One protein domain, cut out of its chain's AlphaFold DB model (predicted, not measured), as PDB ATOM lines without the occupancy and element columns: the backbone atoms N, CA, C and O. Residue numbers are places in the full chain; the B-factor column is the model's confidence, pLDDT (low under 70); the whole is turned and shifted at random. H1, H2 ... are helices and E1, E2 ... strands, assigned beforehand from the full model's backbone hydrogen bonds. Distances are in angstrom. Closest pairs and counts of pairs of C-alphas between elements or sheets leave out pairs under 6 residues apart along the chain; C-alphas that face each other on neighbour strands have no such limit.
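Overview. This is residues 7 to 54 and 139 to 278 of the 278 residues of the protein "Gamma-glutamyl ligase" of Methanosphaera sp (UniProt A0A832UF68). A strongly twisted sheet of six strands curls round the long helix H5, with H2 and H3 packed on its opposite face. Past the bend in E4, the sheet runs out into a smaller head made by E5, one end each of E4 and E6, and H4; at another end H6 and H7 lie off the sheet. The 188 printed residues hold seven named helices and seven named strands, in the order E1 H1 E2 H2 E3 H3 E4 E5 H4 E6 H5 H6 H7 E7. The sheet is branched and mixed, and the class is mixed, helices and strands. The whole is compact, with a radius of gyration of the C-alphas of 16.5 A and spans of 44 by 44 by 29 A.

Arrangement. Start at E4, residues 163 to 175, which bends by 85 degrees at residue 169. On one side of it find E2, residues 37 to 41, parallel, with N 38 and O 163 2.8 A apart, and E5, residues 178 to 180, its hairpin partner, with N 173 and O 180 at 2.8 A. On the other side is E6, residues 206 to 215, antiparallel, with N 168 and O 211 at 2.9 A. E7, residues 270 to 277, is antiparallel to E2, with N 39 and O 274 at 2.8 A, and to edge strand E1, residues 7 to 12, with N 10 and O 273 at 2.9 A. The sheet curls round H5, residues 221 to 238; its closest C-alphas to E6 are Asn 229 and Gly 209, 5.6 A. On the opposite face H3, residues 143 to 158, runs along E4 at 11 degrees on the local plane. H2, residues 42 to 48, on the same face as H3, stands up from the sheet at 51 degrees. H1, residues 22 to 29, touches H3, the closest C-alphas being Ile 25 and Ile 154, 5.9 A. H4, residues 195 to 204, is on the sheet, its closest C-alpha to E4 being Arg 202, 6.5 A from Tyr 173. H6, residues 246 to 253, and H7, residues 262 to 266, are not on it. E3, residues 52 to 54, pairs with no named strand. Every O i to N i+4 pair is within hydrogen-bond range except in H4, 4 of 6.

Along the chain. Find C-alpha 7 at (-7.700, -15.157, 28.334), where E1 begins, and C-alpha 277 at (-10.660, -19.974, 25.012), where E7 ends after 20.8 A. E4 spans 28.9 A, H5 25.6 A, E6 22.7 A and H3 21.9 A.

Size, cuts and confidence. The C-alphas of Arg 157 and Phe 204 are farthest apart, 47.0 A. Residues 55 to 138 are not printed; C-alphas 54 and 139 are 14.6 A apart. The link from E5 to H4 is long. Residues 239 to 242, 244 and 257 have pLDDT under 70.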
ATOM      1  N   CYS A   7      -7.195 -16.491  28.646       93.12
ATOM      2  CA  CYS A   7      -7.700 -15.157  28.334       93.12
ATOM      3  C   CYS A   7      -6.655 -14.384  27.526       93.12
ATOM      4  O   CYS A   7      -5.487 -14.329  27.920       93.12
ATOM      5  N   LYS A   8      -7.084 -13.762  26.428       94.75
ATOM      6  CA  LYS A   8      -6.248 -12.924  25.568       94.75
ATOM      7  C   LYS A   8      -6.890 -11.542  25.397       94.75
ATOM      8  O   LYS A   8      -7.956 -11.459  24.782       94.75
ATOM      9  N   PRO A   9      -6.273 -10.463  25.908       94.88
ATOM     10  CA  PRO A   9      -6.756  -9.107  25.672       94.88
ATOM     11  C   PRO A   9      -6.551  -8.728  24.200       94.88
ATOM     12  O   PRO A   9      -5.557  -9.112  23.580       94.88
ATOM     13  N   ILE A  10      -7.489  -7.970  23.640       94.38
ATOM     14  CA  ILE A  10      -7.328  -7.317  22.340       94.38
ATOM     15  C   ILE A  10      -6.997  -5.863  22.624       94.38
ATOM     16  O   ILE A  10      -7.840  -5.138  23.141       94.38
ATOM     17  N   GLU A  11      -5.784  -5.450  22.284       91.50
ATOM     18  CA  GLU A  11      -5.359  -4.057  22.384       91.50
ATOM     19  C   GLU A  11      -5.757  -3.278  21.128       91.50
ATOM     20  O   GLU A  11      -5.681  -3.793  20.008       91.50
ATOM     21  N   SER A  12      -6.170  -2.026  21.306       89.56
ATOM     22  CA  SER A  12      -6.470  -1.114  20.207       89.56
ATOM     23  C   SER A  12      -6.210   0.340  20.593       89.56
ATOM     24  O   SER A  12      -6.153   0.693  21.770       89.56
ATOM     25  N   ASN A  13      -6.123   1.209  19.589       88.94
ATOM     26  CA  ASN A  13      -6.333   2.641  19.789       88.94
ATOM     27  C   ASN A  13      -7.824   2.943  20.038       88.94
ATOM     28  O   ASN A  13      -8.667   2.037  20.052       88.94
ATOM     29  N   TYR A  14      -8.149   4.220  20.228       89.38
ATOM     30  CA  TYR A  14      -9.509   4.663  20.510       89.38
ATOM     31  C   TYR A  14     -10.446   4.428  19.316       89.38
ATOM     32  O   TYR A  14     -10.089   4.656  18.151       89.38
ATOM     33  N   PHE A  15     -11.671   3.982  19.605       91.44
ATOM     34  CA  PHE A  15     -12.722   3.869  18.598       91.44
ATOM     35  C   PHE A  15     -13.386   5.222  18.380       91.44
ATOM     36  O   PHE A  15     -13.787   5.888  19.327       91.44
ATOM     37  N   LYS A  16     -13.510   5.648  17.126       91.69
ATOM     38  CA  LYS A  16     -14.082   6.950  16.786       91.69
ATOM     39  C   LYS A  16     -15.605   6.861  16.690       91.69
ATOM     40  O   LYS A  16     -16.132   5.870  16.180       91.69
ATOM     41  N   PRO A  17     -16.330   7.910  17.114       91.06
ATOM     42  CA  PRO A  17     -17.778   7.933  16.997       91.06
ATOM     43  C   PRO A  17     -18.247   7.696  15.557       91.06
ATOM     44  O   PRO A  17     -17.739   8.334  14.635       91.06
ATOM     45  N   ASN A  18     -19.247   6.831  15.374       92.19
ATOM     46  CA  ASN A  18     -19.851   6.492  14.073       92.19
ATOM     47  C   ASN A  18     -18.927   5.799  13.052       92.19
ATOM     48  O   ASN A  18     -19.272   5.723  11.873       92.19
ATOM     49  N   GLU A  19     -17.764   5.278  13.452       94.12
ATOM     50  CA  GLU A  19     -16.896   4.565  12.502       94.12
ATOM     51  C   GLU A  19     -17.369   3.135  12.175       94.12
ATOM     52  O   GLU A  19     -16.864   2.498  11.246       94.12
ATOM     53  N   GLY A  20     -18.340   2.624  12.939       95.19
ATOM     54  CA  GLY A  20     -18.868   1.272  12.807       95.19
ATOM     55  C   GLY A  20     -17.905   0.172  13.266       95.19
ATOM     56  O   GLY A  20     -16.857   0.398  13.862       95.19
ATOM     57  N   TYR A  21     -18.279  -1.077  12.989       96.69
ATOM     58  CA  TYR A  21     -17.630  -2.244  13.594       96.69
ATOM     59  C   TYR A  21     -16.330  -2.702  12.932       96.69
ATOM     60  O   TYR A  21     -15.666  -3.577  13.477       96.69
ATOM     61  N   SER A  22     -15.963  -2.164  11.764       96.31
ATOM     62  CA  SER A  22     -14.925  -2.751  10.899       96.31
ATOM     63  C   SER A  22     -13.572  -2.954  11.599       96.31
ATOM     64  O   SER A  22     -13.022  -4.048  11.518       96.31
ATOM     65  N   ARG A  23     -13.066  -1.958  12.345       95.81
ATOM     66  CA  ARG A  23     -11.791  -2.095  13.081       95.81
ATOM     67  C   ARG A  23     -11.880  -3.098  14.235       95.81
ATOM     68  O   ARG A  23     -10.941  -3.857  14.477       95.81
ATOM     69  N   LEU A  24     -13.018  -3.123  14.932       96.31
ATOM     70  CA  LEU A  24     -13.256  -4.028  16.056       96.31
ATOM     71  C   LEU A  24     -13.299  -5.484  15.579       96.31
ATOM     72  O   LEU A  24     -12.596  -6.329  16.127       96.31
ATOM     73  N   ILE A  25     -14.074  -5.773  14.526       97.12
ATOM     74  CA  ILE A  25     -14.187  -7.134  13.982       97.12
ATOM     75  C   ILE A  25     -12.864  -7.628  13.408       97.12
ATOM     76  O   ILE A  25     -12.551  -8.800  13.576       97.12
ATOM     77  N   GLU A  26     -12.081  -6.755  12.771       96.88
ATOM     78  CA  GLU A  26     -10.764  -7.101  12.242       96.88
ATOM     79  C   GLU A  26      -9.812  -7.482  13.380       96.88
ATOM     80  O   GLU A  26      -9.182  -8.539  13.346       96.88
ATOM     81  N   SER A  27      -9.777  -6.664  14.435       95.56
ATOM     82  CA  SER A  27      -8.947  -6.909  15.618       95.56
ATOM     83  C   SER A  27      -9.327  -8.216  16.320       95.56
ATOM     84  O   SER A  27      -8.446  -8.975  16.725       95.56
ATOM     85  N   ILE A  28     -10.626  -8.524  16.415       97.06
ATOM     86  CA  ILE A  28     -11.117  -9.796  16.960       97.06
ATOM     87  C   ILE A  28     -10.726 -10.964  16.050       97.06
ATOM     88  O   ILE A  28     -10.107 -11.921  16.514       97.06
ATOM     89  N   ALA A  29     -11.041 -10.885  14.756       96.56
ATOM     90  CA  ALA A  29     -10.848 -11.976  13.803       96.56
ATOM     91  C   ALA A  29      -9.377 -12.379  13.627       96.56
ATOM     92  O   ALA A  29      -9.077 -13.565  13.474       96.56
ATOM     93  N   ASN A  30      -8.460 -11.409  13.701       95.81
ATOM     94  CA  ASN A  30      -7.018 -11.649  13.635       95.81
ATOM     95  C   ASN A  30      -6.476 -12.401  14.860       95.81
ATOM     96  O   ASN A  30      -5.376 -12.951  14.811       95.81
ATOM     97  N   ASN A  31      -7.226 -12.423  15.964       95.88
ATOM     98  CA  ASN A  31      -6.772 -12.968  17.237       95.88
ATOM     99  C   ASN A  31      -7.558 -14.191  17.718       95.88
ATOM    100  O   ASN A  31      -7.047 -14.872  18.610       95.88
ATOM    101  N   CYS A  32      -8.734 -14.469  17.146       96.00
ATOM    102  CA  CYS A  32      -9.625 -15.540  17.582       96.00
ATOM    103  C   CYS A  32      -9.524 -16.839  16.761       96.00
ATOM    104  O   CYS A  32      -9.058 -16.902  15.610       96.00
ATOM    105  N   GLN A  33     -10.017 -17.900  17.379       95.50
ATOM    106  CA  GLN A  33     -10.209 -19.234  16.837       95.50
ATOM    107  C   GLN A  33     -11.693 -19.610  16.878       95.50
ATOM    108  O   GLN A  33     -12.503 -18.970  17.548       95.50
ATOM    109  N   ASP A  34     -12.063 -20.636  16.116       96.81
ATOM    110  CA  ASP A  34     -13.437 -21.127  16.134       96.81
ATOM    111  C   ASP A  34     -13.770 -21.722  17.508       96.81
ATOM    112  O   ASP A  34     -12.989 -22.492  18.064       96.81
ATOM    113  N   GLY A  35     -14.942 -21.371  18.036       95.25
ATOM    114  CA  GLY A  35     -15.395 -21.759  19.373       95.25
ATOM    115  C   GLY A  35     -15.017 -20.777  20.484       95.25
ATOM    116  O   GLY A  35     -15.453 -20.978  21.614       95.25
ATOM    117  N   ASP A  36     -14.262 -19.718  20.182       97.25
ATOM    118  CA  ASP A  36     -13.913 -18.694  21.169       97.25
ATOM    119  C   ASP A  36     -15.130 -17.885  21.637       97.25
ATOM    120  O   ASP A  36     -16.051 -17.585  20.865       97.25
ATOM    121  N   TYR A  37     -15.057 -17.430  22.889       98.00
ATOM    122  CA  TYR A  37     -15.962 -16.436  23.455       98.00
ATOM    123  C   TYR A  37     -15.271 -15.075  23.491       98.00
ATOM    124  O   TYR A  37     -14.206 -14.920  24.084       98.00
ATOM    125  N   VAL A  38     -15.883 -14.068  22.880       98.38
ATOM    126  CA  VAL A  38     -15.355 -12.705  22.814       98.38
ATOM    127  C   VAL A  38     -16.204 -11.805  23.700       98.38
ATOM    128  O   VAL A  38     -17.364 -11.530  23.397       98.38
ATOM    129  N   PHE A  39     -15.611 -11.339  24.792       98.19
ATOM    130  CA  PHE A  39     -16.208 -10.384  25.717       98.19
ATOM    131  C   PHE A  39     -15.819  -8.977  25.286       98.19
ATOM    132  O   PHE A  39     -14.634  -8.690  25.161       98.19
ATOM    133  N   ILE A  40     -16.797  -8.111  25.046       97.94
ATOM    134  CA  ILE A  40     -16.590  -6.738  24.579       97.94
ATOM    135  C   ILE A  40     -17.209  -5.787  25.601       97.94
ATOM    136  O   ILE A  40     -18.360  -5.980  26.000       97.94
ATOM    137  N   SER A  41     -16.463  -4.765  26.018       95.50
ATOM    138  CA  SER A  41     -17.012  -3.685  26.844       95.50
ATOM    139  C   SER A  41     -18.079  -2.901  26.069       95.50
ATOM    140  O   SER A  41     -18.019  -2.756  24.847       95.50
ATOM    141  N   GLU A  42     -19.059  -2.370  26.779       95.81
ATOM    142  CA  GLU A  42     -20.185  -1.611  26.250       95.81
ATOM    143  C   GLU A  42     -19.774  -0.272  25.619       95.81
ATOM    144  O   GLU A  42     -20.272   0.060  24.541       95.81
ATOM    145  N   THR A  43     -18.832   0.464  26.222       93.25
ATOM    146  CA  THR A  43     -18.435   1.811  25.766       93.25
ATOM    147  C   THR A  43     -17.868   1.840  24.339       93.25
ATOM    148  O   THR A  43     -18.325   2.669  23.545       93.25
ATOM    149  N   PRO A  44     -16.951   0.937  23.927       94.06
ATOM    150  CA  PRO A  44     -16.533   0.831  22.528       94.06
ATOM    151  C   PRO A  44     -17.698   0.593  21.559       94.06
ATOM    152  O   PRO A  44     -17.739   1.223  20.504       94.06
ATOM    153  N   ILE A  45     -18.663  -0.266  21.918       97.00
ATOM    154  CA  ILE A  45     -19.844  -0.546  21.086       97.00
ATOM    155  C   ILE A  45     -20.695   0.712  20.928       97.00
ATOM    156  O   ILE A  45     -21.007   1.117  19.809       97.00
ATOM    157  N   SER A  46     -21.018   1.370  22.036       96.12
ATOM    158  CA  SER A  46     -21.793   2.607  22.016       96.12
ATOM    159  C   SER A  46     -21.107   3.713  21.230       96.12
ATOM    160  O   SER A  46     -21.759   4.428  20.472       96.12
ATOM    161  N   THR A  47     -19.785   3.815  21.342       94.44
ATOM    162  CA  THR A  47     -18.996   4.799  20.602       94.44
ATOM    163  C   THR A  47     -19.080   4.552  19.097       94.44
ATOM    164  O   THR A  47     -19.481   5.452  18.355       94.44
ATOM    165  N   VAL A  48     -18.793   3.333  18.621       95.19
ATOM    166  CA  VAL A  48     -18.840   3.040  17.175       95.19
ATOM    167  C   VAL A  48     -20.248   3.128  16.589       95.19
ATOM    168  O   VAL A  48     -20.390   3.439  15.407       95.19
ATOM    169  N   GLU A  49     -21.283   2.895  17.404       96.00
ATOM    170  CA  GLU A  49     -22.694   3.079  17.036       96.00
ATOM    171  C   GLU A  49     -23.154   4.545  17.075       96.00
ATOM    172  O   GLU A  49     -24.264   4.841  16.635       96.00
ATOM    173  N   GLY A  50     -22.333   5.466  17.591       93.88
ATOM    174  CA  GLY A  50     -22.705   6.875  17.725       93.88
ATOM    175  C   GLY A  50     -23.674   7.160  18.875       93.88
ATOM    176  O   GLY A  50     -24.300   8.219  18.895       93.88
ATOM    177  N   ASN A  51     -23.781   6.259  19.855       94.38
ATOM    178  CA  ASN A  51     -24.610   6.397  21.057       94.38
ATOM    179  C   ASN A  51     -23.954   7.300  22.118       94.38
ATOM    180  O   ASN A  51     -23.917   6.973  23.306       94.38
ATOM    181  N   LEU A  52     -23.452   8.454  21.672       94.31
ATOM    182  CA  LEU A  52     -22.873   9.490  22.518       94.31
ATOM    183  C   LEU A  52     -23.827  10.679  22.633       94.31
ATOM    184  O   LEU A  52     -24.403  11.135  21.641       94.31
ATOM    185  N   VAL A  53     -23.966  11.222  23.840       94.56
ATOM    186  CA  VAL A  53     -24.817  12.385  24.111       94.56
ATOM    187  C   VAL A  53     -23.986  13.519  24.677       94.56
ATOM    188  O   VAL A  53     -23.259  13.336  25.637       94.56
ATOM    189  N   ASP A  54     -24.139  14.705  24.099       92.31
ATOM    190  CA  ASP A  54     -23.549  15.938  24.616       92.31
ATOM    191  C   ASP A  54     -24.389  16.484  25.783       92.31
ATOM    192  O   ASP A  54     -25.489  17.019  25.579       92.31
ATOM    193  N   LEU A 139     -25.458   3.080  27.396       96.56
ATOM    194  CA  LEU A 139     -25.514   1.667  27.006       96.56
ATOM    195  C   LEU A 139     -25.958   1.512  25.540       96.56
ATOM    196  O   LEU A 139     -26.871   2.245  25.127       96.56
ATOM    197  N   PRO A 140     -25.439   0.512  24.792       96.69
ATOM    198  CA  PRO A 140     -25.868   0.263  23.419       96.69
ATOM    199  C   PRO A 140     -27.391   0.170  23.338       96.69
ATOM    200  O   PRO A 140     -28.042  -0.386  24.237       96.69
ATOM    201  N   GLU A 141     -28.000   0.738  22.295       95.44
ATOM    202  CA  GLU A 141     -29.463   0.828  22.205       95.44
ATOM    203  C   GLU A 141     -30.105  -0.567  22.236       95.44
ATOM    204  O   GLU A 141     -31.064  -0.802  22.979       95.44
ATOM    205  N   ASN A 142     -29.508  -1.520  21.524       97.31
ATOM    206  CA  ASN A 142     -29.894  -2.921  21.554       97.31
ATOM    207  C   ASN A 142     -28.640  -3.812  21.593       97.31
ATOM    208  O   ASN A 142     -28.208  -4.284  20.541       97.31
ATOM    209  N   PRO A 143     -28.085  -4.089  22.791       98.12
ATOM    210  CA  PRO A 143     -26.850  -4.858  22.925       98.12
ATOM    211  C   PRO A 143     -26.953  -6.250  22.281       98.12
ATOM    212  O   PRO A 143     -25.992  -6.737  21.696       98.12
ATOM    213  N   ALA A 144     -28.133  -6.883  22.319       98.25
ATOM    214  CA  ALA A 144     -28.350  -8.187  21.692       98.25
ATOM    215  C   ALA A 144     -28.219  -8.121  20.162       98.25
ATOM    216  O   ALA A 144     -27.587  -8.988  19.554       98.25
ATOM    217  N   LYS A 145     -28.770  -7.070  19.542       98.38
ATOM    218  CA  LYS A 145     -28.607  -6.815  18.107       98.38
ATOM    219  C   LYS A 145     -27.145  -6.527  17.772       98.38
ATOM    220  O   LYS A 145     -26.637  -7.138  16.838       98.38
ATOM    221  N   SER A 146     -26.472  -5.667  18.538       98.56
ATOM    222  CA  SER A 146     -25.054  -5.336  18.339       98.56
ATOM    223  C   SER A 146     -24.179  -6.594  18.402       98.56
ATOM    224  O   SER A 146     -23.425  -6.865  17.468       98.56
ATOM    225  N   ALA A 147     -24.356  -7.435  19.429       98.62
ATOM    226  CA  ALA A 147     -23.628  -8.698  19.583       98.62
ATOM    227  C   ALA A 147     -23.864  -9.659  18.403       98.62
ATOM    228  O   ALA A 147     -22.916 -10.222  17.850       98.62
ATOM    229  N   TYR A 148     -25.120  -9.810  17.969       98.56
ATOM    230  CA  TYR A 148     -25.459 -10.641  16.813       98.56
ATOM    231  C   TYR A 148     -24.849 -10.099  15.513       98.56
ATOM    232  O   TYR A 148     -24.273 -10.867  14.746       98.56
ATOM    233  N   THR A 149     -24.925  -8.788  15.274       98.56
ATOM    234  CA  THR A 149     -24.326  -8.143  14.098       98.56
ATOM    235  C   THR A 149     -22.817  -8.356  14.054       98.56
ATOM    236  O   THR A 149     -22.299  -8.748  13.012       98.56
ATOM    237  N   ILE A 150     -22.111  -8.172  15.172       98.56
ATOM    238  CA  ILE A 150     -20.664  -8.415  15.262       98.56
ATOM    239  C   ILE A 150     -20.342  -9.877  14.929       98.56
ATOM    240  O   ILE A 150     -19.475 -10.131  14.092       98.56
ATOM    241  N   LYS A 151     -21.085 -10.834  15.508       98.56
ATOM    242  CA  LYS A 151     -20.936 -12.268  15.212       98.56
ATOM    243  C   LYS A 151     -21.103 -12.570  13.719       98.56
ATOM    244  O   LYS A 151     -20.265 -13.264  13.144       98.56
ATOM    245  N   GLN A 152     -22.160 -12.046  13.089       98.56
ATOM    246  CA  GLN A 152     -22.408 -12.261  11.659       98.56
ATOM    247  C   GLN A 152     -21.305 -11.648  10.796       98.56
ATOM    248  O   GLN A 152     -20.765 -12.332   9.935       98.56
ATOM    249  N   LEU A 153     -20.894 -10.407  11.070       98.38
ATOM    250  CA  LEU A 153     -19.840  -9.741  10.302       98.38
ATOM    251  C   LEU A 153     -18.493 -10.470  10.395       98.38
ATOM    252  O   LEU A 153     -17.792 -10.579   9.390       98.38
ATOM    253  N   ILE A 154     -18.137 -10.993  11.573       98.50
ATOM    254  CA  ILE A 154     -16.932 -11.815  11.749       98.50
ATOM    255  C   ILE A 154     -17.035 -13.101  10.917       98.50
ATOM    256  O   ILE A 154     -16.083 -13.462  10.217       98.50
ATOM    257  N   LYS A 155     -18.198 -13.767  10.933       98.25
ATOM    258  CA  LYS A 155     -18.419 -14.985  10.148       98.25
ATOM    259  C   LYS A 155     -18.379 -14.720   8.642       98.25
ATOM    260  O   LYS A 155     -17.719 -15.456   7.920       98.25
ATOM    261  N   GLU A 156     -19.044 -13.675   8.170       98.12
ATOM    262  CA  GLU A 156     -19.136 -13.335   6.747       98.12
ATOM    263  C   GLU A 156     -17.795 -12.876   6.165       98.12
ATOM    264  O   GLU A 156     -17.437 -13.280   5.060       98.12
ATOM    265  N   ARG A 157     -17.042 -12.043   6.896       98.19
ATOM    266  CA  ARG A 157     -15.808 -11.425   6.377       98.19
ATOM    267  C   ARG A 157     -14.551 -12.256   6.619       98.19
ATOM    268  O   ARG A 157     -13.630 -12.187   5.813       98.19
ATOM    269  N   TYR A 158     -14.508 -13.026   7.707       98.00
ATOM    270  CA  TYR A 158     -13.303 -13.749   8.135       98.00
ATOM    271  C   TYR A 158     -13.520 -15.259   8.301       98.00
ATOM    272  O   TYR A 158     -12.584 -15.978   8.648       98.00
ATOM    273  N   ASN A 159     -14.737 -15.759   8.055       97.94
ATOM    274  CA  ASN A 159     -15.120 -17.167   8.203       97.94
ATOM    275  C   ASN A 159     -14.881 -17.759   9.609       97.94
ATOM    276  O   ASN A 159     -14.849 -18.977   9.762       97.94
ATOM    277  N   LYS A 160     -14.780 -16.917  10.643       98.06
ATOM    278  CA  LYS A 160     -14.597 -17.341  12.040       98.06
ATOM    279  C   LYS A 160     -15.938 -17.564  12.732       98.06
ATOM    280  O   LYS A 160     -16.864 -16.770  12.571       98.06
ATOM    281  N   SER A 161     -16.052 -18.644  13.497       97.44
ATOM    282  CA  SER A 161     -17.246 -18.995  14.267       97.44
ATOM    283  C   SER A 161     -17.002 -18.769  15.754       97.44
ATOM    284  O   SER A 161     -16.525 -19.663  16.443       97.44
ATOM    285  N   VAL A 162     -17.361 -17.586  16.244       97.94
ATOM    286  CA  VAL A 162     -17.197 -17.182  17.650       97.94
ATOM    287  C   VAL A 162     -18.526 -16.771  18.268       97.94
ATOM    288  O   VAL A 162     -19.498 -16.489  17.556       97.94
ATOM    289  N   ASP A 163     -18.558 -16.701  19.594       98.38
ATOM    290  CA  ASP A 163     -19.654 -16.104  20.343       98.38
ATOM    291  C   ASP A 163     -19.278 -14.741  20.917       98.38
ATOM    292  O   ASP A 163     -18.154 -14.527  21.355       98.38
ATOM    293  N   ILE A 164     -20.234 -13.812  20.904       98.69
ATOM    294  CA  ILE A 164     -20.051 -12.430  21.343       98.69
ATOM    295  C   ILE A 164     -20.869 -12.194  22.608       98.69
ATOM    296  O   ILE A 164     -22.076 -12.456  22.642       98.69
ATOM    297  N   ILE A 165     -20.210 -11.665  23.633       98.56
ATOM    298  CA  ILE A 165     -20.814 -11.247  24.892       98.56
ATOM    299  C   ILE A 165     -20.482  -9.770  25.089       98.56
ATOM    300  O   ILE A 165     -19.316  -9.387  25.053       98.56
ATOM    301  N   ILE A 166     -21.500  -8.937  25.296       98.56
ATOM    302  CA  ILE A 166     -21.304  -7.527  25.658       98.56
ATOM    303  C   ILE A 166     -21.502  -7.409  27.160       98.56
ATOM    304  O   ILE A 166     -22.528  -7.862  27.679       98.56
ATOM    305  N   ILE A 167     -20.537  -6.808  27.844       97.56
ATOM    306  CA  ILE A 167     -20.534  -6.648  29.298       97.56
ATOM    307  C   ILE A 167     -20.410  -5.180  29.679       97.56
ATOM    308  O   ILE A 167     -19.857  -4.398  28.917       97.56
ATOM    309  N   ASP A 168     -20.902  -4.859  30.869       95.31
ATOM    310  CA  ASP A 168     -20.663  -3.604  31.575       95.31
ATOM    311  C   ASP A 168     -19.989  -3.914  32.919       95.31
ATOM    312  O   ASP A 168     -20.328  -4.899  33.589       95.31
ATOM    313  N   THR A 169     -19.018  -3.088  33.299       91.00
ATOM    314  CA  THR A 169     -18.291  -3.190  34.575       91.00
ATOM    315  C   THR A 169     -19.183  -2.932  35.796       91.00
ATOM    316  O   THR A 169     -18.879  -3.389  36.908       91.00
ATOM    317  N   ASP A 170     -20.317  -2.246  35.617       92.31
ATOM    318  CA  ASP A 170     -21.283  -2.031  36.682       92.31
ATOM    319  C   ASP A 170     -21.853  -3.379  37.169       92.31
ATOM    320  O   ASP A 170     -22.330  -4.194  36.368       92.31
ATOM    321  N   PRO A 171     -21.830  -3.672  38.488       94.06
ATOM    322  CA  PRO A 171     -21.958  -5.058  38.910       94.06
ATOM    323  C   PRO A 171     -23.378  -5.615  38.873       94.06
ATOM    324  O   PRO A 171     -24.348  -4.962  39.264       94.06
ATOM    325  N   THR A 172     -23.458  -6.905  38.568       97.19
ATOM    326  CA  THR A 172     -24.553  -7.778  38.971       97.19
ATOM    327  C   THR A 172     -24.380  -8.188  40.433       97.19
ATOM    328  O   THR A 172     -23.304  -8.601  40.881       97.19
ATOM    329  N   TYR A 173     -25.474  -8.104  41.180       97.38
ATOM    330  CA  TYR A 173     -25.579  -8.502  42.577       97.38
ATOM    331  C   TYR A 173     -26.534  -9.682  42.723       97.38
ATOM    332  O   TYR A 173     -27.442  -9.876  41.912       97.38
ATOM    333  N   LYS A 174     -26.372 -10.447  43.801       97.75
ATOM    334  CA  LYS A 174     -27.292 -11.514  44.185       97.75
ATOM    335  C   LYS A 174     -27.875 -11.231  45.555       97.75
ATOM    336  O   LYS A 174     -27.152 -11.083  46.540       97.75
ATOM    337  N   PHE A 175     -29.201 -11.202  45.617       97.06
ATOM    338  CA  PHE A 175     -29.939 -11.195  46.872       97.06
ATOM    339  C   PHE A 175     -30.790 -12.459  46.937       97.06
ATOM    340  O   PHE A 175     -31.737 -12.629  46.165       97.06
ATOM    341  N   ARG A 176     -30.443 -13.371  47.853       94.06
ATOM    342  CA  ARG A 176     -31.039 -14.716  47.938       94.06
ATOM    343  C   ARG A 176     -30.892 -15.468  46.602       94.06
ATOM    344  O   ARG A 176     -29.773 -15.701  46.159       94.06
ATOM    345  N   ASN A 177     -31.999 -15.818  45.948       93.75
ATOM    346  CA  ASN A 177     -32.020 -16.571  44.689       93.75
ATOM    347  C   ASN A 177     -32.244 -15.675  43.459       93.75
ATOM    348  O   ASN A 177     -32.612 -16.173  42.399       93.75
ATOM    349  N   THR A 178     -32.071 -14.358  43.592       95.94
ATOM    350  CA  THR A 178     -32.343 -13.400  42.515       95.94
ATOM    351  C   THR A 178     -31.096 -12.597  42.180       95.94
ATOM    352  O   THR A 178     -30.543 -11.914  43.044       95.94
ATOM    353  N   TYR A 179     -30.691 -12.653  40.911       97.88
ATOM    354  CA  TYR A 179     -29.699 -11.749  40.342       97.88
ATOM    355  C   TYR A 179     -30.355 -10.424  39.970       97.88
ATOM    356  O   TYR A 179     -31.467 -10.405  39.434       97.88
ATOM    357  N   PHE A 180     -29.681  -9.313  40.247       98.25
ATOM    358  CA  PHE A 180     -30.146  -7.991  39.855       98.25
ATOM    359  C   PHE A 180     -28.991  -7.032  39.563       98.25
ATOM    360  O   PHE A 180     -27.880  -7.207  40.056       98.25
ATOM    361  N   THR A 181     -29.277  -5.992  38.790       97.75
ATOM    362  CA  THR A 181     -28.359  -4.890  38.488       97.75
ATOM    363  C   THR A 181     -29.098  -3.555  38.575       97.75
ATOM    364  O   THR A 181     -30.329  -3.492  38.452       97.75
ATOM    365  N   THR A 182     -28.359  -2.474  38.820       96.88
ATOM    366  CA  THR A 182     -28.889  -1.105  38.742       96.88
ATOM    367  C   THR A 182     -29.006  -0.602  37.312       96.88
ATOM    368  O   THR A 182     -29.768   0.334  37.074       96.88
ATOM    369  N   LEU A 183     -28.293  -1.229  36.375       97.06
ATOM    370  CA  LEU A 183     -28.339  -0.903  34.954       97.06
ATOM    371  C   LEU A 183     -29.749  -1.100  34.392       97.06
ATOM    372  O   LEU A 183     -30.446  -2.015  34.828       97.06
ATOM    373  N   PRO A 184     -30.186  -0.300  33.409       97.19
ATOM    374  CA  PRO A 184     -31.501  -0.442  32.786       97.19
ATOM    375  C   PRO A 184     -31.597  -1.652  31.845       97.19
ATOM    376  O   PRO A 184     -32.690  -2.002  31.408       97.19
ATOM    377  N   LYS A 185     -30.468  -2.288  31.505       97.44
ATOM    378  CA  LYS A 185     -30.399  -3.423  30.579       97.44
ATOM    379  C   LYS A 185     -29.514  -4.527  31.144       97.44
ATOM    380  O   LYS A 185     -28.565  -4.263  31.873       97.44
ATOM    381  N   SER A 186     -29.852  -5.760  30.792       97.88
ATOM    382  CA  SER A 186     -29.091  -6.974  31.085       97.88
ATOM    383  C   SER A 186     -29.644  -8.123  30.242       97.88
ATOM    384  O   SER A 186     -30.745  -8.018  29.690       97.88
ATOM    385  N   ILE A 187     -28.939  -9.252  30.216       97.50
ATOM    386  CA  ILE A 187     -29.501 -10.516  29.730       97.50
ATOM    387  C   ILE A 187     -30.719 -10.971  30.569       97.50
ATOM    388  O   ILE A 187     -30.860 -10.569  31.734       97.50
ATOM    389  N   PRO A 188     -31.599 -11.832  30.013       95.94
ATOM    390  CA  PRO A 188     -32.691 -12.447  30.763       95.94
ATOM    391  C   PRO A 188     -32.215 -13.189  32.019       95.94
ATOM    392  O   PRO A 188     -31.155 -13.805  32.036       95.94
ATOM    393  N   GLY A 189     -33.034 -13.139  33.072       95.31
ATOM    394  CA  GLY A 189     -32.764 -13.772  34.369       95.31
ATOM    395  C   GLY A 189     -31.937 -12.930  35.350       95.31
ATOM    396  O   GLY A 189     -31.869 -13.277  36.528       95.31
ATOM    397  N   ILE A 190     -31.412 -11.780  34.914       97.81
ATOM    398  CA  ILE A 190     -30.941 -10.707  35.798       97.81
ATOM    399  C   ILE A 190     -32.027  -9.625  35.841       97.81
ATOM    400  O   ILE A 190     -32.432  -9.097  34.808       97.81
ATOM    401  N   LYS A 191     -32.528  -9.292  37.034       98.00
ATOM    402  CA  LYS A 191     -33.487  -8.194  37.207       98.00
ATOM    403  C   LYS A 191     -32.771  -6.851  37.044       98.00
ATOM    404  O   LYS A 191     -31.952  -6.485  37.880       98.00
ATOM    405  N   ASN A 192     -33.102  -6.108  36.002       97.62
ATOM    406  CA  ASN A 192     -32.506  -4.807  35.703       97.62
ATOM    407  C   ASN A 192     -33.437  -3.645  36.083       97.62
ATOM    408  O   ASN A 192     -34.479  -3.837  36.718       97.62
ATOM    409  N   ASP A 193     -33.011  -2.432  35.741       97.25
ATOM    410  CA  ASP A 193     -33.785  -1.192  35.820       97.25
ATOM    411  C   ASP A 193     -34.268  -0.863  37.248       97.25
ATOM    412  O   ASP A 193     -35.312  -0.243  37.492       97.25
ATOM    413  N   THR A 194     -33.481  -1.313  38.232       96.81
ATOM    414  CA  THR A 194     -33.810  -1.228  39.660       96.81
ATOM    415  C   THR A 194     -33.495   0.142  40.272       96.81
ATOM    416  O   THR A 194     -34.030   0.470  41.337       96.81
ATOM    417  N   GLY A 195     -32.660   0.952  39.606       95.69
ATOM    418  CA  GLY A 195     -32.300   2.314  40.007       95.69
ATOM    419  C   GLY A 195     -31.843   2.413  41.466       95.69
ATOM    420  O   GLY A 195     -31.155   1.534  41.989       95.69
ATOM    421  N   ILE A 196     -32.275   3.468  42.160       96.00
ATOM    422  CA  ILE A 196     -31.943   3.713  43.571       96.00
ATOM    423  C   ILE A 196     -32.344   2.564  44.509       96.00
ATOM    424  O   ILE A 196     -31.657   2.317  45.497       96.00
ATOM    425  N   PHE A 197     -33.407   1.815  44.204       95.69
ATOM    426  CA  PHE A 197     -33.833   0.695  45.048       95.69
ATOM    427  C   PHE A 197     -32.830  -0.456  44.994       95.69
ATOM    428  O   PHE A 197     -32.427  -0.965  46.039       95.69
ATOM    429  N   GLY A 198     -32.374  -0.823  43.793       95.81
ATOM    430  CA  GLY A 198     -31.277  -1.779  43.647       95.81
ATOM    431  C   GLY A 198     -29.977  -1.242  44.231       95.81
ATOM    432  O   GLY A 198     -29.253  -1.971  44.903       95.81
ATOM    433  N   TYR A 199     -29.719   0.058  44.065       94.06
ATOM    434  CA  TYR A 199     -28.523   0.702  44.598       94.06
ATOM    435  C   TYR A 199     -28.435   0.631  46.127       94.06
ATOM    436  O   TYR A 199     -27.353   0.435  46.671       94.06
ATOM    437  N   VAL A 200     -29.559   0.765  46.838       93.88
ATOM    438  CA  VAL A 200     -29.608   0.570  48.296       93.88
ATOM    439  C   VAL A 200     -29.528  -0.917  48.646       93.88
ATOM    440  O   VAL A 200     -28.753  -1.295  49.524       93.88
ATOM    441  N   LEU A 201     -30.271  -1.774  47.937       95.06
ATOM    442  CA  LEU A 201     -30.284  -3.222  48.177       95.06
ATOM    443  C   LEU A 201     -28.896  -3.861  48.022       95.06
ATOM    444  O   LEU A 201     -28.584  -4.829  48.720       95.06
ATOM    445  N   ARG A 202     -28.036  -3.299  47.164       93.88
ATOM    446  CA  ARG A 202     -26.665  -3.782  46.949       93.88
ATOM    447  C   ARG A 202     -25.839  -3.847  48.236       93.88
ATOM    448  O   ARG A 202     -24.987  -4.715  48.351       93.88
ATOM    449  N   ALA A 203     -26.112  -2.977  49.215       91.19
ATOM    450  CA  ALA A 203     -25.412  -2.976  50.503       91.19
ATOM    451  C   ALA A 203     -25.681  -4.246  51.332       91.19
ATOM    452  O   ALA A 203     -24.918  -4.565  52.239       91.19
ATOM    453  N   PHE A 204     -26.747  -4.977  51.004       92.81
ATOM    454  CA  PHE A 204     -27.169  -6.214  51.662       92.81
ATOM    455  C   PHE A 204     -27.078  -7.430  50.730       92.81
ATOM    456  O   PHE A 204     -27.690  -8.462  51.002       92.81
ATOM    457  N   SER A 205     -26.373  -7.295  49.606       95.81
ATOM    458  CA  SER A 205     -26.306  -8.300  48.545       95.81
ATOM    459  C   SER A 205     -24.866  -8.713  48.269       95.81
ATOM    460  O   SER A 205     -23.929  -7.951  48.499       95.81
ATOM    461  N   GLU A 206     -24.688  -9.914  47.732       95.94
ATOM    462  CA  GLU A 206     -23.385 -10.386  47.268       95.94
ATOM    463  C   GLU A 206     -23.064  -9.739  45.913       95.94
ATOM    464  O   GLU A 206     -23.892  -9.783  45.000       95.94
ATOM    465  N   LYS A 207     -21.883  -9.121  45.767       95.25
ATOM    466  CA  LYS A 207     -21.391  -8.670  44.455       95.25
ATOM    467  C   LYS A 207     -20.889  -9.895  43.695       95.25
ATOM    468  O   LYS A 207     -19.926 -10.512  44.132       95.25
ATOM    469  N   ILE A 208     -21.515 -10.201  42.561       95.38
ATOM    470  CA  ILE A 208     -21.178 -11.388  41.767       95.38
ATOM    471  C   ILE A 208     -20.158 -11.048  40.691       95.38
ATOM    472  O   ILE A 208     -19.196 -11.790  40.526       95.38
ATOM    473  N   GLY A 209     -20.335  -9.939  39.971       93.12
ATOM    474  CA  GLY A 209     -19.465  -9.666  38.832       93.12
ATOM    475  C   GLY A 209     -19.937  -8.589  37.879       93.12
ATOM    476  O   GLY A 209     -20.961  -7.967  38.150       93.12
ATOM    477  N   ALA A 210     -19.209  -8.394  36.779       95.00
ATOM    478  CA  ALA A 210     -19.638  -7.568  35.648       95.00
ATOM    479  C   ALA A 210     -21.015  -8.017  35.124       95.00
ATOM    480  O   ALA A 210     -21.359  -9.201  35.186       95.00
ATOM    481  N   THR A 211     -21.825  -7.079  34.631       97.44
ATOM    482  CA  THR A 211     -23.170  -7.370  34.118       97.44
ATOM    483  C   THR A 211     -23.115  -7.732  32.635       97.44
ATOM    484  O   THR A 211     -22.774  -6.877  31.820       97.44
ATOM    485  N   PRO A 212     -23.535  -8.945  32.227       97.94
ATOM    486  CA  PRO A 212     -23.747  -9.241  30.817       97.94
ATOM    487  C   PRO A 212     -24.978  -8.487  30.296       97.94
ATOM    488  O   PRO A 212     -26.104  -8.680  30.772       97.94
ATOM    489  N   LEU A 213     -24.773  -7.636  29.295       98.38
ATOM    490  CA  LEU A 213     -25.825  -6.900  28.593       98.38
ATOM    491  C   LEU A 213     -26.427  -7.719  27.448       98.38
ATOM    492  O   LEU A 213     -27.617  -7.597  27.157       98.38
ATOM    493  N   ALA A 214     -25.609  -8.552  26.806       98.31
ATOM    494  CA  ALA A 214     -26.013  -9.460  25.740       98.31
ATOM    495  C   ALA A 214     -25.067 -10.657  25.641       98.31
ATOM    496  O   ALA A 214     -23.895 -10.553  25.985       98.31
ATOM    497  N   SER A 215     -25.574 -11.769  25.112       98.12
ATOM    498  CA  SER A 215     -24.788 -12.956  24.777       98.12
ATOM    499  C   SER A 215     -25.370 -13.626  23.536       98.12
ATOM    500  O   SER A 215     -26.588 -13.790  23.442       98.12
ATOM    501  N   THR A 216     -24.515 -14.033  22.598       98.38
ATOM    502  CA  THR A 216     -24.884 -14.987  21.537       98.38
ATOM    503  C   THR A 216     -24.577 -16.434  21.915       98.38
ATOM    504  O   THR A 216     -25.016 -17.340  21.208       98.38
ATOM    505  N   ALA A 217     -23.826 -16.641  23.001       96.19
ATOM    506  CA  ALA A 217     -23.443 -17.952  23.495       96.19
ATOM    507  C   ALA A 217     -24.622 -18.628  24.214       96.19
ATOM    508  O   ALA A 217     -25.296 -17.972  25.018       96.19
ATOM    509  N   PRO A 218     -24.841 -19.939  24.010       93.94
ATOM    510  CA  PRO A 218     -25.862 -20.711  24.715       93.94
ATOM    511  C   PRO A 218     -25.388 -21.134  26.120       93.94
ATOM    512  O   PRO A 218     -25.468 -22.306  26.475       93.94
ATOM    513  N   LEU A 219     -24.857 -20.188  26.900       93.69
ATOM    514  CA  LEU A 219     -24.359 -20.403  28.261       93.69
ATOM    515  C   LEU A 219     -25.405 -19.986  29.296       93.69
ATOM    516  O   LEU A 219     -26.230 -19.101  29.042       93.69
ATOM    517  N   ASP A 220     -25.354 -20.600  30.477       94.31
ATOM    518  CA  ASP A 220     -26.203 -20.169  31.584       94.31
ATOM    519  C   ASP A 220     -25.702 -18.862  32.227       94.31
ATOM    520  O   ASP A 220     -24.598 -18.378  31.978       94.31
ATOM    521  N   ILE A 221     -26.543 -18.251  33.064       93.88
ATOM    522  CA  ILE A 221     -26.249 -16.950  33.685       93.88
ATOM    523  C   ILE A 221     -25.017 -17.018  34.596       93.88
ATOM    524  O   ILE A 221     -24.246 -16.061  34.644       93.88
ATOM    525  N   ASN A 222     -24.822 -18.117  35.328       92.44
ATOM    526  CA  ASN A 222     -23.681 -18.247  36.232       92.44
ATOM    527  C   ASN A 222     -22.382 -18.368  35.433       92.44
ATOM    528  O   ASN A 222     -21.398 -17.717  35.772       92.44
ATOM    529  N   GLU A 223     -22.387 -19.168  34.366       93.94
ATOM    530  CA  GLU A 223     -21.253 -19.307  33.452       93.94
ATOM    531  C   GLU A 223     -20.914 -17.974  32.780       93.94
ATOM    532  O   GLU A 223     -19.755 -17.563  32.801       93.94
ATOM    533  N   LEU A 224     -21.920 -17.247  32.279       95.62
ATOM    534  CA  LEU A 224     -21.724 -15.931  31.665       95.62
ATOM    535  C   LEU A 224     -21.108 -14.923  32.634       95.62
ATOM    536  O   LEU A 224     -20.170 -14.227  32.253       95.62
ATOM    537  N   ILE A 225     -21.593 -14.846  33.877       94.88
ATOM    538  CA  ILE A 225     -21.029 -13.915  34.864       94.88
ATOM    539  C   ILE A 225     -19.612 -14.344  35.271       94.88
ATOM    540  O   ILE A 225     -18.723 -13.502  35.381       94.88
ATOM    541  N   ASN A 226     -19.362 -15.644  35.449       94.44
ATOM    542  CA  ASN A 226     -18.026 -16.147  35.776       94.44
ATOM    543  C   ASN A 226     -17.011 -15.810  34.676       94.44
ATOM    544  O   ASN A 226     -15.921 -15.326  34.973       94.44
ATOM    545  N   MET A 227     -17.368 -16.022  33.411       95.12
ATOM    546  CA  MET A 227     -16.501 -15.684  32.285       95.12
ATOM    547  C   MET A 227     -16.369 -14.169  32.085       95.12
ATOM    548  O   MET A 227     -15.273 -13.699  31.792       95.12
ATOM    549  N   ALA A 228     -17.428 -13.390  32.330       95.75
ATOM    550  CA  ALA A 228     -17.357 -11.928  32.324       95.75
ATOM    551  C   ALA A 228     -16.366 -11.401  33.376       95.75
ATOM    552  O   ALA A 228     -15.579 -10.507  33.083       95.75
ATOM    553  N   ASN A 229     -16.338 -12.005  34.567       94.44
ATOM    554  CA  ASN A 229     -15.359 -11.672  35.603       94.44
ATOM    555  C   ASN A 229     -13.924 -12.006  35.192       94.44
ATOM    556  O   ASN A 229     -13.011 -11.228  35.462       94.44
ATOM    557  N   LEU A 230     -13.716 -13.152  34.532       94.25
ATOM    558  CA  LEU A 230     -12.405 -13.514  33.984       94.25
ATOM    559  C   LEU A 230     -11.959 -12.515  32.909       94.25
ATOM    560  O   LEU A 230     -10.793 -12.113  32.893       94.25
ATOM    561  N   ALA A 231     -12.883 -12.078  32.049       94.75
ATOM    562  CA  ALA A 231     -12.624 -11.060  31.037       94.75
ATOM    563  C   ALA A 231     -12.251  -9.711  31.670       94.75
ATOM    564  O   ALA A 231     -11.213  -9.153  31.322       94.75
ATOM    565  N   GLU A 232     -13.025  -9.224  32.644       91.94
ATOM    566  CA  GLU A 232     -12.746  -7.973  33.367       91.94
ATOM    567  C   GLU A 232     -11.388  -8.036  34.094       91.94
ATOM    568  O   GLU A 232     -10.585  -7.102  34.036       91.94
ATOM    569  N   GLU A 233     -11.069  -9.164  34.740       91.44
ATOM    570  CA  GLU A 233      -9.774  -9.347  35.398       91.44
ATOM    571  C   GLU A 233      -8.611  -9.346  34.393       91.44
ATOM    572  O   GLU A 233      -7.563  -8.748  34.663       91.44
ATOM    573  N   CYS A 234      -8.785  -9.994  33.239       92.00
ATOM    574  CA  CYS A 234      -7.802 -10.001  32.160       92.00
ATOM    575  C   CYS A 234      -7.586  -8.595  31.587       92.00
ATOM    576  O   CYS A 234      -6.437  -8.164  31.461       92.00
ATOM    577  N   GLN A 235      -8.669  -7.861  31.321       90.19
ATOM    578  CA  GLN A 235      -8.639  -6.476  30.855       90.19
ATOM    579  C   GLN A 235      -7.844  -5.600  31.830       90.19
ATOM    580  O   GLN A 235      -6.835  -5.002  31.455       90.19
ATOM    581  N   ARG A 236      -8.207  -5.631  33.119       85.38
ATOM    582  CA  ARG A 236      -7.560  -4.829  34.168       85.38
ATOM    583  C   ARG A 236      -6.072  -5.141  34.348       85.38
ATOM    584  O   ARG A 236      -5.306  -4.251  34.698       85.38
ATOM    585  N   LYS A 237      -5.651  -6.400  34.171       86.12
ATOM    586  CA  LYS A 237      -4.230  -6.795  34.271       86.12
ATOM    587  C   LYS A 237      -3.402  -6.376  33.058       86.12
ATOM    588  O   LYS A 237      -2.188  -6.255  33.190       86.12
ATOM    589  N   SER A 238      -4.044  -6.217  31.905       81.12
ATOM    590  CA  SER A 238      -3.368  -5.975  30.626       81.12
ATOM    591  C   SER A 238      -3.297  -4.489  30.281       81.12
ATOM    592  O   SER A 238      -2.365  -4.050  29.617       81.12
ATOM    593  N   SER A 239      -4.241  -3.687  30.775       69.50
ATOM    594  CA  SER A 239      -4.211  -2.237  30.609       69.50
ATOM    595  C   SER A 239      -3.153  -1.593  31.512       69.50
ATOM    596  O   SER A 239      -3.314  -1.545  32.730       69.50
ATOM    597  N   ALA A 240      -2.103  -1.020  30.912       60.53
ATOM    598  CA  ALA A 240      -1.165  -0.143  31.625       60.53
ATOM    599  C   ALA A 240      -1.871   1.111  32.182       60.53
ATOM    600  O   ALA A 240      -1.541   1.572  33.271       60.53
ATOM    601  N   ASN A 241      -2.885   1.602  31.455       60.97
ATOM    602  CA  ASN A 241      -3.759   2.712  31.827       60.97
ATOM    603  C   ASN A 241      -5.224   2.257  31.714       60.97
ATOM    604  O   ASN A 241      -5.813   2.310  30.639       60.97
ATOM    605  N   PHE A 242      -5.811   1.757  32.805       61.38
ATOM    606  CA  PHE A 242      -7.240   1.427  32.849       61.38
ATOM    607  C   PHE A 242      -8.028   2.648  33.339       61.38
ATOM    608  O   PHE A 242      -7.980   2.997  34.523       61.38
ATOM    609  N   PHE A 243      -8.729   3.330  32.431       70.62
ATOM    610  CA  PHE A 243      -9.549   4.494  32.771       70.62
ATOM    611  C   PHE A 243     -10.888   4.064  33.371       70.62
ATOM    612  O   PHE A 243     -11.906   4.059  32.694       70.62
ATOM    613  N   GLU A 244     -10.889   3.729  34.663       62.97
ATOM    614  CA  GLU A 244     -12.114   3.343  35.385       62.97
ATOM    615  C   GLU A 244     -13.130   4.486  35.501       62.97
ATOM    616  O   GLU A 244     -14.314   4.257  35.727       62.97
ATOM    617  N   THR A 245     -12.656   5.734  35.495       71.06
ATOM    618  CA  THR A 245     -13.485   6.918  35.741       71.06
ATOM    619  C   THR A 245     -12.926   8.133  35.014       71.06
ATOM    620  O   THR A 245     -11.722   8.208  34.759       71.06
ATOM    621  N   ILE A 246     -13.764   9.152  34.810       72.12
ATOM    622  CA  ILE A 246     -13.324  10.464  34.311       72.12
ATOM    623  C   ILE A 246     -12.192  11.078  35.145       72.12
ATOM    624  O   ILE A 246     -11.255  11.633  34.587       72.12
ATOM    625  N   TYR A 247     -12.193  10.874  36.466       73.38
ATOM    626  CA  TYR A 247     -11.115  11.347  37.341       73.38
ATOM    627  C   TYR A 247      -9.757  10.718  36.994       73.38
ATOM    628  O   TYR A 247      -8.739  11.391  37.095       73.38
ATOM    629  N   ASN A 248      -9.728   9.450  36.558       76.81
ATOM    630  CA  ASN A 248      -8.483   8.830  36.097       76.81
ATOM    631  C   ASN A 248      -7.989   9.453  34.792       76.81
ATOM    632  O   ASN A 248      -6.788   9.600  34.623       76.81
ATOM    633  N   MET A 249      -8.895   9.828  33.887       76.56
ATOM    634  CA  MET A 249      -8.503  10.506  32.649       76.56
ATOM    635  C   MET A 249      -7.913  11.885  32.938       76.56
ATOM    636  O   MET A 249      -6.852  12.203  32.416       76.56
ATOM    637  N   GLN A 250      -8.552  12.664  33.818       78.88
ATOM    638  CA  GLN A 250      -8.050  13.981  34.222       78.88
ATOM    639  C   GLN A 250      -6.659  13.895  34.854       78.88
ATOM    640  O   GLN A 250      -5.788  14.688  34.517       78.88
ATOM    641  N   GLU A 251      -6.434  12.922  35.744       78.94
ATOM    642  CA  GLU A 251      -5.123  12.707  36.367       78.94
ATOM    643  C   GLU A 251      -4.053  12.293  35.343       78.94
ATOM    644  O   GLU A 251      -2.913  12.736  35.446       78.94
ATOM    645  N   THR A 252      -4.401  11.465  34.353       76.62
ATOM    646  CA  THR A 252      -3.449  10.986  33.338       76.62
ATOM    647  C   THR A 252      -3.111  12.042  32.288       76.62
ATOM    648  O   THR A 252      -1.963  12.105  31.852       76.62
ATOM    649  N   PHE A 253      -4.087  12.846  31.858       80.12
ATOM    650  CA  PHE A 253      -3.892  13.855  30.811       80.12
ATOM    651  C   PHE A 253      -3.577  15.258  31.350       80.12
ATOM    652  O   PHE A 253      -3.180  16.112  30.565       80.12
ATOM    653  N   ASP A 254      -3.713  15.483  32.663       82.31
ATOM    654  CA  ASP A 254      -3.551  16.787  33.323       82.31
ATOM    655  C   ASP A 254      -4.481  17.868  32.733       82.31
ATOM    656  O   ASP A 254      -4.057  18.967  32.376       82.31
ATOM    657  N   THR A 255      -5.773  17.535  32.592       80.75
ATOM    658  CA  THR A 255      -6.790  18.402  31.961       80.75
ATOM    659  C   THR A 255      -8.077  18.557  32.777       80.75
ATOM    660  O   THR A 255      -8.391  17.771  33.683       80.75
ATOM    661  N   GLY A 256      -8.888  19.555  32.403       74.69
ATOM    662  CA  GLY A 256     -10.287  19.684  32.814       74.69
ATOM    663  C   GLY A 256     -11.179  18.532  32.324       74.69
ATOM    664  O   GLY A 256     -10.770  17.703  31.510       74.69
ATOM    665  N   TYR A 257     -12.410  18.460  32.847       67.94
ATOM    666  CA  TYR A 257     -13.372  17.394  32.519       67.94
ATOM    667  C   TYR A 257     -13.893  17.512  31.074       67.94
ATOM    668  O   TYR A 257     -14.198  16.505  30.451       67.94
ATOM    669  N   ASP A 258     -13.961  18.732  30.544       72.31
ATOM    670  CA  ASP A 258     -14.465  19.101  29.218       72.31
ATOM    671  C   ASP A 258     -13.365  19.278  28.162       72.31
ATOM    672  O   ASP A 258     -13.658  19.594  27.008       72.31
ATOM    673  N   GLU A 259     -12.108  19.052  28.538       79.56
ATOM    674  CA  GLU A 259     -10.931  19.301  27.697       79.56
ATOM    675  C   GLU A 259     -10.358  18.027  27.058       79.56
ATOM    676  O   GLU A 259      -9.416  18.095  26.270       79.56
ATOM    677  N   ILE A 260     -10.932  16.860  27.363       83.19
ATOM    678  CA  ILE A 260     -10.477  15.573  26.825       83.19
ATOM    679  C   ILE A 260     -10.799  15.503  25.331       83.19
ATOM    680  O   ILE A 260     -11.964  15.552  24.936       83.19
ATOM    681  N   THR A 261      -9.777  15.353  24.487       83.19
ATOM    682  CA  THR A 261      -9.954  15.277  23.028       83.19
ATOM    683  C   THR A 261      -9.878  13.846  22.498       83.19
ATOM    684  O   THR A 261      -9.376  12.934  23.157       83.19
ATOM    685  N   VAL A 262     -10.359  13.636  21.268       81.19
ATOM    686  CA  VAL A 262     -10.230  12.343  20.576       81.19
ATOM    687  C   VAL A 262      -8.757  11.978  20.391       81.19
ATOM    688  O   VAL A 262      -8.403  10.817  20.548       81.19
ATOM    689  N   GLU A 263      -7.893  12.952  20.105       83.62
ATOM    690  CA  GLU A 263      -6.450  12.748  19.944       83.62
ATOM    691  C   GLU A 263      -5.791  12.279  21.247       83.62
ATOM    692  O   GLU A 263      -4.928  11.403  21.213       83.62
ATOM    693  N   MET A 264      -6.222  12.810  22.400       84.00
ATOM    694  CA  MET A 264      -5.757  12.343  23.709       84.00
ATOM    695  C   MET A 264      -6.173  10.892  23.949       84.00
ATOM    696  O   MET A 264      -5.333  10.066  24.305       84.00
ATOM    697  N   LEU A 265      -7.438  10.555  23.686       83.81
ATOM    698  CA  LEU A 265      -7.930   9.182  23.823       83.81
ATOM    699  C   LEU A 265      -7.224   8.215  22.860       83.81
ATOM    700  O   LEU A 265      -6.939   7.084  23.240       83.81
ATOM    701  N   ASP A 266      -6.902   8.648  21.640       84.94
ATOM    702  CA  ASP A 266      -6.209   7.833  20.628       84.94
ATOM    703  C   ASP A 266      -4.735   7.559  20.983       84.94
ATOM    704  O   ASP A 266      -4.157   6.575  20.513       84.94
ATOM    705  N   SER A 267      -4.138   8.395  21.846       82.75
ATOM    706  CA  SER A 267      -2.731   8.306  22.270       82.75
ATOM    707  C   SER A 267      -2.434   7.202  23.293       82.75
ATOM    708  O   SER A 267      -1.269   6.913  23.573       82.75
ATOM    709  N   VAL A 268      -3.472   6.580  23.852       83.19
ATOM    710  CA  VAL A 268      -3.378   5.548  24.889       83.19
ATOM    711  C   VAL A 268      -3.920   4.217  24.385       83.19
ATOM    712  O   VAL A 268      -4.850   4.158  23.583       83.19
ATOM    713  N   THR A 269      -3.323   3.129  24.868       85.00
ATOM    714  CA  THR A 269      -3.764   1.772  24.540       85.00
ATOM    715  C   THR A 269      -5.025   1.422  25.321       85.00
ATOM    716  O   THR A 269      -5.036   1.453  26.553       85.00
ATOM    717  N   HIS A 270      -6.064   1.022  24.594       88.56
ATOM    718  CA  HIS A 270      -7.324   0.523  25.133       88.56
ATOM    719  C   HIS A 270      -7.402  -0.992  24.985       88.56
ATOM    720  O   HIS A 270      -6.765  -1.576  24.110       88.56
ATOM    721  N   VAL A 271      -8.223  -1.628  25.819       92.44
ATOM    722  CA  VAL A 271      -8.541  -3.057  25.706       92.44
ATOM    723  C   VAL A 271     -10.058  -3.192  25.554       92.44
ATOM    724  O   VAL A 271     -10.741  -3.433  26.544       92.44
ATOM    725  N   PRO A 272     -10.629  -2.967  24.355       93.06
ATOM    726  CA  PRO A 272     -12.081  -3.007  24.130       93.06
ATOM    727  C   PRO A 272     -12.702  -4.392  24.321       93.06
ATOM    728  O   PRO A 272     -13.912  -4.498  24.524       93.06
ATOM    729  N   ALA A 273     -11.901  -5.449  24.175       96.31
ATOM    730  CA  ALA A 273     -12.382  -6.816  24.159       96.31
ATOM    731  C   ALA A 273     -11.347  -7.799  24.716       96.31
ATOM    732  O   ALA A 273     -10.138  -7.578  24.642       96.31
ATOM    733  N   VAL A 274     -11.842  -8.919  25.235       97.25
ATOM    734  CA  VAL A 274     -11.053 -10.052  25.718       97.25
ATOM    735  C   VAL A 274     -11.603 -11.328  25.096       97.25
ATOM    736  O   VAL A 274     -12.803 -11.597  25.145       97.25
ATOM    737  N   ILE A 275     -10.713 -12.127  24.519       97.56
ATOM    738  CA  ILE A 275     -11.024 -13.461  24.014       97.56
ATOM    739  C   ILE A 275     -10.791 -14.468  25.139       97.56
ATOM    740  O   ILE A 275      -9.734 -14.453  25.771       97.56
ATOM    741  N   ILE A 276     -11.756 -15.355  25.361       96.31
ATOM    742  CA  ILE A 276     -11.648 -16.495  26.266       96.31
ATOM    743  C   ILE A 276     -11.753 -17.786  25.453       96.31
ATOM    744  O   ILE A 276     -12.740 -18.005  24.747       96.31
ATOM    745  N   HIS A 277     -10.739 -18.638  25.599       90.69
ATOM    746  CA  HIS A 277     -10.660 -19.974  25.012       90.69
ATOM    747  C   HIS A 277     -10.767 -21.049  26.102       90.69
ATOM    748  O   HIS A 277     -10.237 -20.857  27.204       90.69
ATOM    749  N   ASN A 278     -11.443 -22.158  25.782       75.56
ATOM    750  CA  ASN A 278     -11.621 -23.324  26.661       75.56
ATOM    751  C   ASN A 278     -10.451 -24.307  26.615       75.56
ATOM    752  O   ASN A 278      -9.859 -24.474  25.530       75.56
TER     753      ASN A 278